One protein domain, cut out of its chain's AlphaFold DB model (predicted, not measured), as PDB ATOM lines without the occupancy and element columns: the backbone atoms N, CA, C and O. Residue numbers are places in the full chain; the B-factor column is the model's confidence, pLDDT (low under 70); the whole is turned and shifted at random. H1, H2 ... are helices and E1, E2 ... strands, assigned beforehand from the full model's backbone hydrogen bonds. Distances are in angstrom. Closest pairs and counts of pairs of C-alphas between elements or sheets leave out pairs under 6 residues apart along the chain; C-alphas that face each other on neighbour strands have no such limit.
ATOM      1  N   GLU A   5       8.386  45.086 -36.921       88.44
ATOM      2  CA  GLU A   5       9.377  44.736 -37.940       88.44
ATOM      3  C   GLU A   5      10.819  44.931 -37.447       88.44
ATOM      4  O   GLU A   5      11.741  44.326 -37.983       88.44
ATOM      5  N   THR A   6      11.014  45.751 -36.413       88.44
ATOM      6  CA  THR A   6      12.317  45.966 -35.758       88.44
ATOM      7  C   THR A   6      12.616  44.952 -34.655       88.44
ATOM      8  O   THR A   6      13.633  45.073 -33.975       88.44
ATOM      9  N   ALA A   7      11.713  43.998 -34.416       92.00
ATOM     10  CA  ALA A   7      11.904  43.008 -33.375       92.00
ATOM     11  C   ALA A   7      13.052  42.054 -33.713       92.00
ATOM     12  O   ALA A   7      13.218  41.635 -34.856       92.00
ATOM     13  N   THR A   8      13.769  41.629 -32.680       94.69
ATOM     14  CA  THR A   8      14.506  40.369 -32.695       94.69
ATOM     15  C   THR A   8      13.735  39.376 -31.846       94.69
ATOM     16  O   THR A   8      13.565  39.558 -30.638       94.69
ATOM     17  N   THR A   9      13.240  38.321 -32.478       94.88
ATOM     18  CA  THR A   9      12.535  37.244 -31.791       94.88
ATOM     19  C   THR A   9      13.534  36.246 -31.224       94.88
ATOM     20  O   THR A   9      14.364  35.704 -31.953       94.88
ATOM     21  N   VAL A  10      13.412  35.962 -29.930       96.38
ATOM     22  CA  VAL A  10      14.279  35.059 -29.172       96.38
ATOM     23  C   VAL A  10      13.517  33.794 -28.789       96.38
ATOM     24  O   VAL A  10      12.417  33.846 -28.226       96.38
ATOM     25  N   ARG A  11      14.132  32.644 -29.073       95.19
ATOM     26  CA  ARG A  11      13.693  31.307 -28.655       95.19
ATOM     27  C   ARG A  11      14.862  30.530 -28.070       95.19
ATOM     28  O   ARG A  11      16.010  30.784 -28.413       95.19
ATOM     29  N   VAL A  12      14.569  29.552 -27.227       96.38
ATOM     30  CA  VAL A  12      15.550  28.601 -26.709       96.38
ATOM     31  C   VAL A  12      15.105  27.196 -27.071       96.38
ATOM     32  O   VAL A  12      14.021  26.755 -26.697       96.38
ATOM     33  N   GLN A  13      15.963  26.484 -27.793       93.62
ATOM     34  CA  GLN A  13      15.738  25.100 -28.186       93.62
ATOM     35  C   GLN A  13      17.008  24.297 -27.915       93.62
ATOM     36  O   GLN A  13      18.103  24.737 -28.258       93.62
ATOM     37  N   ASP A  14      16.872  23.141 -27.263       92.75
ATOM     38  CA  ASP A  14      17.997  22.257 -26.919       92.75
ATOM     39  C   ASP A  14      19.142  22.981 -26.177       92.75
ATOM     40  O   ASP A  14      20.327  22.728 -26.400       92.75
ATOM     41  N   GLY A  15      18.783  23.934 -25.307       91.62
ATOM     42  CA  GLY A  15      19.730  24.753 -24.544       91.62
ATOM     43  C   GLY A  15      20.466  25.820 -25.363       91.62
ATOM     44  O   GLY A  15      21.420  26.411 -24.863       91.62
ATOM     45  N   ARG A  16      20.050  26.072 -26.609       94.75
ATOM     46  CA  ARG A  16      20.646  27.074 -27.500       94.75
ATOM     47  C   ARG A  16      19.680  28.220 -27.746       94.75
ATOM     48  O   ARG A  16      18.518  27.988 -28.074       94.75
ATOM     49  N   THR A  17      20.189  29.442 -27.642       97.44
ATOM     50  CA  THR A  17      19.463  30.651 -28.033       97.44
ATOM     51  C   THR A  17      19.413  30.748 -29.555       97.44
ATOM     52  O   THR A  17      20.441  30.685 -30.226       97.44
ATOM     53  N   LEU A  18      18.206  30.888 -30.093       96.50
ATOM     54  CA  LEU A  18      17.912  31.096 -31.502       96.50
ATOM     55  C   LEU A  18      17.301  32.486 -31.668       96.50
ATOM     56  O   LEU A  18      16.351  32.830 -30.960       96.50
ATOM     57  N   THR A  19      17.819  33.251 -32.622       96.12
ATOM     58  CA  THR A  19      17.315  34.579 -32.971       96.12
ATOM     59  C   THR A  19      16.767  34.589 -34.393       96.12
ATOM     60  O   THR A  19      17.289  33.918 -35.285       96.12
ATOM     61  N   THR A  20      15.684  35.331 -34.602       94.31
ATOM     62  CA  THR A  20      15.143  35.630 -35.933       94.31
ATOM     63  C   THR A  20      14.743  37.095 -36.005       94.31
ATOM     64  O   THR A  20      14.145  37.607 -35.058       94.31
ATOM     65  N   ASP A  21      15.042  37.747 -37.126       92.69
ATOM     66  CA  ASP A  21      14.603  39.119 -37.381       92.69
ATOM     67  C   ASP A  21      13.092  39.168 -37.624       92.69
ATOM     68  O   ASP A  21      12.517  38.282 -38.265       92.69
ATOM     69  N   GLY A  22      12.460  40.225 -37.127       87.88
ATOM     70  CA  GLY A  22      11.022  40.429 -37.198       87.88
ATOM     71  C   GLY A  22      10.242  39.769 -36.051       87.88
ATOM     72  O   GLY A  22      10.815  39.123 -35.163       87.88
ATOM     73  N   PRO A  23       8.913  39.971 -36.037       87.12
ATOM     74  CA  PRO A  23       8.034  39.481 -34.981       87.12
ATOM     75  C   PRO A  23       7.899  37.953 -35.015       87.12
ATOM     76  O   PRO A  23       8.117  37.311 -36.043       87.12
ATOM     77  N   PHE A  24       7.487  37.360 -33.894       76.25
ATOM     78  CA  PHE A  24       7.423  35.905 -33.738       76.25
ATOM     79  C   PHE A  24       6.395  35.246 -34.666       76.25
ATOM     80  O   PHE A  24       6.576  34.096 -35.074       76.25
ATOM     81  N   ALA A  25       5.321  35.953 -35.026       70.00
ATOM     82  CA  ALA A  25       4.325  35.445 -35.959       70.00
ATOM     83  C   ALA A  25       3.608  36.572 -36.718       70.00
ATOM     84  O   ALA A  25       3.137  37.530 -36.113       70.00
ATOM     85  N   GLU A  26       3.396  36.390 -38.029       61.56
ATOM     86  CA  GLU A  26       2.470  37.209 -38.838       61.56
ATOM     87  C   GLU A  26       0.979  37.006 -38.462       61.56
ATOM     88  O   GLU A  26       0.096  37.657 -39.018       61.56
ATOM     89  N   ILE A  27       0.654  36.095 -37.532       54.56
ATOM     90  CA  ILE A  27      -0.725  35.654 -37.256       54.56
ATOM     91  C   ILE A  27      -1.037  35.571 -35.757       54.56
ATOM     92  O   ILE A  27      -0.181  35.221 -34.951       54.56
ATOM     93  N   LYS A  28      -2.312  35.856 -35.432       54.88
ATOM     94  CA  LYS A  28      -2.992  35.963 -34.118       54.88
ATOM     95  C   LYS A  28      -2.485  35.029 -33.000       54.88
ATOM     96  O   LYS A  28      -3.186  34.101 -32.598       54.88
ATOM     97  N   GLN A  29      -1.332  35.326 -32.420       65.00
ATOM     98  CA  GLN A  29      -0.984  34.862 -31.081       65.00
ATOM     99  C   GLN A  29      -1.245  35.985 -30.077       65.00
ATOM    100  O   GLN A  29      -1.049  37.162 -30.375       65.00
ATOM    101  N   ALA A  30      -1.762  35.631 -28.900       69.75
ATOM    102  CA  ALA A  30      -2.001  36.603 -27.843       69.75
ATOM    103  C   ALA A  30      -0.668  36.992 -27.192       69.75
ATOM    104  O   ALA A  30       0.094  36.119 -26.775       69.75
ATOM    105  N   ILE A  31      -0.408  38.295 -27.065       81.19
ATOM    106  CA  ILE A  31       0.700  38.800 -26.251       81.19
ATOM    107  C   ILE A  31       0.373  38.474 -24.790       81.19
ATOM    108  O   ILE A  31      -0.568  39.027 -24.224       81.19
ATOM    109  N   GLY A  32       1.135  37.556 -24.192       85.06
ATOM    110  CA  GLY A  32       0.941  37.161 -22.796       85.06
ATOM    111  C   GLY A  32       1.419  38.217 -21.796       85.06
ATOM    112  O   GLY A  32       0.831  38.365 -20.728       85.06
ATOM    113  N   SER A  33       2.480  38.957 -22.131       87.50
ATOM    114  CA  SER A  33       3.054  40.018 -21.297       87.50
ATOM    115  C   SER A  33       3.972  40.935 -22.119       87.50
ATOM    116  O   SER A  33       4.406  40.556 -23.206       87.50
ATOM    117  N   TYR A  34       4.274  42.122 -21.588       89.62
ATOM    118  CA  TYR A  34       5.305  43.037 -22.084       89.62
ATOM    119  C   TYR A  34       5.982  43.744 -20.901       89.62
ATOM    120  O   TYR A  34       5.359  43.961 -19.860       89.62
ATOM    121  N   CYS A  35       7.252  44.114 -21.057       90.50
ATOM    122  CA  CYS A  35       7.995  44.903 -20.079       90.50
ATOM    123  C   CYS A  35       9.012  45.817 -20.775       90.50
ATOM    124  O   CYS A  35       9.314  45.645 -21.956       90.50
ATOM    125  N   PHE A  36       9.532  46.784 -20.021       92.31
ATOM    126  CA  PHE A  36      10.652  47.630 -20.420       92.31
ATOM    127  C   PHE A  36      11.816  47.392 -19.466       92.31
ATOM    128  O   PHE A  36      11.602  47.196 -18.269       92.31
ATOM    129  N   PHE A  37      13.028  47.399 -20.003       90.94
ATOM    130  CA  PHE A  37      14.261  47.266 -19.241       90.94
ATOM    131  C   PHE A  37      15.398  47.967 -19.985       90.94
ATOM    132  O   PHE A  37      15.331  48.121 -21.206       90.94
ATOM    133  N   ASP A  38      16.422  48.365 -19.237       93.12
ATOM    134  CA  ASP A  38      17.680  48.873 -19.778       93.12
ATOM    135  C   ASP A  38      18.651  47.729 -20.063       93.12
ATOM    136  O   ASP A  38      18.780  46.797 -19.264       93.12
ATOM    137  N   ALA A  39      19.359  47.828 -21.182       93.38
ATOM    138  CA  ALA A  39      20.462  46.951 -21.550       93.38
ATOM    139  C   ALA A  39      21.547  47.766 -22.258       93.38
ATOM    140  O   ALA A  39      21.239  48.760 -22.915       93.38
ATOM    141  N   ASP A  40      22.800  47.327 -22.133       94.12
ATOM    142  CA  ASP A  40      23.943  48.003 -22.758       94.12
ATOM    143  C   ASP A  40      23.833  48.010 -24.292       94.12
ATOM    144  O   ASP A  40      24.153  49.001 -24.948       94.12
ATOM    145  N   ASP A  41      23.341  46.906 -24.860       94.25
ATOM    146  CA  ASP A  41      23.096  46.726 -26.286       94.25
ATOM    147  C   ASP A  41      22.024  45.646 -26.550       94.25
ATOM    148  O   ASP A  41      21.410  45.078 -25.637       94.25
ATOM    149  N   LEU A  42      21.764  45.384 -27.835       93.62
ATOM    150  CA  LEU A  42      20.795  44.377 -28.264       93.62
ATOM    151  C   LEU A  42      21.213  42.956 -27.853       93.62
ATOM    152  O   LEU A  42      20.341  42.149 -27.531       93.62
ATOM    153  N   ASP A  43      22.509  42.651 -27.820       96.19
ATOM    154  CA  ASP A  43      22.999  41.318 -27.460       96.19
ATOM    155  C   ASP A  43      22.755  41.033 -25.971       96.19
ATOM    156  O   ASP A  43      22.228  39.972 -25.621       96.19
ATOM    157  N   ALA A  44      23.017  42.010 -25.098       96.75
ATOM    158  CA  ALA A  44      22.678  41.943 -23.678       96.75
ATOM    159  C   ALA A  44      21.160  41.779 -23.461       96.75
ATOM    160  O   ALA A  44      20.716  40.997 -22.609       96.75
ATOM    161  N   ALA A  45      20.344  42.462 -24.269       96.69
ATOM    162  CA  ALA A  45      18.893  42.315 -24.234       96.69
ATOM    163  C   ALA A  45      18.422  40.921 -24.688       96.69
ATOM    164  O   ALA A  45      17.523  40.343 -24.068       96.69
ATOM    165  N   ILE A  46      19.039  40.351 -25.726       96.75
ATOM    166  CA  ILE A  46      18.776  38.986 -26.202       96.75
ATOM    167  C   ILE A  46      19.178  37.957 -25.143       96.75
ATOM    168  O   ILE A  46      18.435  36.998 -24.904       96.75
ATOM    169  N   GLU A  47      20.316  38.153 -24.473       97.06
ATOM    170  CA  GLU A  47      20.754  37.272 -23.394       97.06
ATOM    171  C   GLU A  47      19.718  37.240 -22.265       97.06
ATOM    172  O   GLU A  47      19.300  36.157 -21.840       97.06
ATOM    173  N   LEU A  48      19.235  38.404 -21.824       96.31
ATOM    174  CA  LEU A  48      18.176  38.478 -20.821       96.31
ATOM    175  C   LEU A  48      16.885  37.808 -21.314       96.31
ATOM    176  O   LEU A  48      16.295  37.005 -20.588       96.31
ATOM    177  N   ALA A  49      16.469  38.089 -22.551       96.12
ATOM    178  CA  ALA A  49      15.269  37.513 -23.153       96.12
ATOM    179  C   ALA A  49      15.323  35.979 -23.214       96.12
ATOM    180  O   ALA A  49      14.317  35.317 -22.958       96.12
ATOM    181  N   SER A  50      16.499  35.397 -23.471       96.75
ATOM    182  CA  SER A  50      16.690  33.940 -23.501       96.75
ATOM    183  C   SER A  50      16.445  33.261 -22.145       96.75
ATOM    184  O   SER A  50      16.121  32.075 -22.089       96.75
ATOM    185  N   ARG A  51      16.546  34.015 -21.043       95.94
ATOM    186  CA  ARG A  51      16.297  33.527 -19.677       95.94
ATOM    187  C   ARG A  51      14.819  33.586 -19.282       95.94
ATOM    188  O   ARG A  51      14.446  33.031 -18.247       95.94
ATOM    189  N   ILE A  52      13.966  34.241 -20.072       94.94
ATOM    190  CA  ILE A  52      12.523  34.303 -19.821       94.94
ATOM    191  C   ILE A  52      11.909  32.932 -20.153       94.94
ATOM    192  O   ILE A  52      12.077  32.460 -21.278       94.94
ATOM    193  N   PRO A  53      11.138  32.298 -19.243       93.88
ATOM    194  CA  PRO A  53      10.622  30.940 -19.449       93.88
ATOM    195  C   PRO A  53       9.854  30.741 -20.763       93.88
ATOM    196  O   PRO A  53       9.950  29.684 -21.383       93.88
ATOM    197  N   ALA A  54       9.140  31.774 -21.226       91.62
ATOM    198  CA  ALA A  54       8.415  31.748 -22.493       91.62
ATOM    199  C   ALA A  54       9.312  31.390 -23.693       91.62
ATOM    200  O   ALA A  54       8.849  30.690 -24.588       91.62
ATOM    201  N   ALA A  55      10.590  31.793 -23.684       92.81
ATOM    202  CA  ALA A  55      11.535  31.488 -24.756       92.81
ATOM    203  C   ALA A  55      11.843  29.982 -24.867       92.81
ATOM    204  O   ALA A  55      12.104  29.507 -25.968       92.81
ATOM    205  N   GLY A  56      11.800  29.231 -23.758       93.31
ATOM    206  CA  GLY A  56      12.111  27.793 -23.719       93.31
ATOM    207  C   GLY A  56      10.900  26.860 -23.593       93.31
ATOM    208  O   GLY A  56      11.042  25.649 -23.739       93.31
ATOM    209  N   MET A  57       9.705  27.390 -23.318       92.56
ATOM    210  CA  MET A  57       8.491  26.603 -23.038       92.56
ATOM    211  C   MET A  57       7.474  26.626 -24.193       92.56
ATOM    212  O   MET A  57       6.266  26.594 -23.968       92.56
ATOM    213  N   GLY A  58       7.957  26.690 -25.438       87.12
ATOM    214  CA  GLY A  58       7.118  26.663 -26.644       87.12
ATOM    215  C   GLY A  58       6.549  28.019 -27.080       87.12
ATOM    216  O   GLY A  58       5.747  28.060 -28.012       87.12
ATOM    217  N   GLY A  59       6.956  29.113 -26.432       90.50
ATOM    218  CA  GLY A  59       6.673  30.484 -26.854       90.50
ATOM    219  C   GLY A  59       7.894  31.170 -27.472       90.50
ATOM    220  O   GLY A  59       8.836  30.519 -27.925       90.50
ATOM    221  N   ALA A  60       7.868  32.501 -27.473       92.12
ATOM    222  CA  ALA A  60       8.997  33.342 -27.850       92.12
ATOM    223  C   ALA A  60       8.939  34.692 -27.129       92.12
ATOM    224  O   ALA A  60       7.915  35.055 -26.541       92.12
ATOM    225  N   VAL A  61      10.043  35.433 -27.197       94.38
ATOM    226  CA  VAL A  61      10.150  36.805 -26.692       94.38
ATOM    227  C   VAL A  61      10.570  37.719 -27.834       94.38
ATOM    228  O   VAL A  61      11.587  37.471 -28.470       94.38
ATOM    229  N   GLU A  62       9.814  38.786 -28.078       94.50
ATOM    230  CA  GLU A  62      10.204  39.839 -29.019       94.50
ATOM    231  C   GLU A  62      10.977  40.938 -28.285       94.50
ATOM    232  O   GLU A  62      10.436  41.605 -27.400       94.50
ATOM    233  N   VAL A  63      12.233  41.154 -28.673       95.06
ATOM    234  CA  VAL A  63      13.057  42.270 -28.198       95.06
ATOM    235  C   VAL A  63      12.933  43.412 -29.198       95.06
ATOM    236  O   VAL A  63      13.280  43.250 -30.364       95.06
ATOM    237  N   ARG A  64      12.416  44.564 -28.761       94.06
ATOM    238  CA  ARG A  64      12.190  45.736 -29.623       94.06
ATOM    239  C   ARG A  64      12.860  46.972 -29.026       94.06
ATOM    240  O   ARG A  64      12.426  47.413 -27.958       94.06
TER     241      ARG A  64
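Overview. This is residues 5 to 64 of the 69 residues of the protein "YCII domain-containing protein" of Thermoleophilaceae bacterium (UniProt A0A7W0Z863). A small three-stranded sheet is built of a two-stranded hairpin, E1 and E2, with the short strand E3 along the other side of E1; helix H1 packs slantwise over E1 on one face, and the short turn of helix H2 sits beside the strands at the sheet's level. A wide loop, residues 22 to 41, swings out from the end of E2 and round to the start of H1. The printed part has 60 residues with two named helices and three named strands, in the order E1, E2, H1, H2, E3; the sheet's order is E2, E1, E3, antiparallel throughout. The class is mixed, helices and strands, with 28 residues in named elements, under half of those printed. The whole is compact, with a radius of gyration of the C-alphas of 10.8 A, and spans 32 by 26 by 20 A.

Arrangement. E1, residues 8 to 13, is the inner strand and forms a hairpin with E2, residues 16 to 21. They are antiparallel, at 153 degrees; N 9 and O 20 are within hydrogen-bond range at 2.8 A, as are N 18 and O 11 at 2.8 A. H1, residues 42 to 50, is on the sheet at a height over the sheet of 8.2 A. It lies over E1 and runs slantwise to the strands, at 39 degrees to E1 on the local plane; their closest C-alphas are those of Val 10 and Ser 50, 6.3 A apart. H2, residues 53 to 56, stands at the sheet's level; its closest C-alpha pair with E1 is Arg 11 and Ala 55, 4.5 A. H1 and H2 are close but not clearly touching, their closest C-alphas, of Ala 49 and Ala 55, being 7.3 A apart. E3, residues 61 to 63, is an edge strand, antiparallel to E1 at 145 degrees, with N 10 and O 61 at 2.8 A, within hydrogen-bond range. E2, H1 with H2, and E3 form a split strand-helix-strand unit, two strands running the same way with E1 between them in the sheet; its crossover is left-handed. In H1 every O i to N i+4 pair is within hydrogen-bond range; H2 is too short for such a pair, and its one O i to N i+3 pair is within range.

Along the chain. E1 begins at C-alpha 8, (14.506, 40.369, -32.695), and is 16.0 A long; E2 is 16.7 A. H1 begins at C-alpha 42, (20.795, 44.377, -28.264), and is 12.2 A long. E3 ends at C-alpha 63, (13.057, 42.270, -28.198).

Size, cuts and confidence. The C-alphas farthest apart are those of Lys 28 and Asp 40, 31.6 A. The printed part has no cut. The link from E2 to H1 is long, with 20 residues; the other three are tight. The mean pLDDT of the printed part is 89.7, and residues 26 to 30 are under 70.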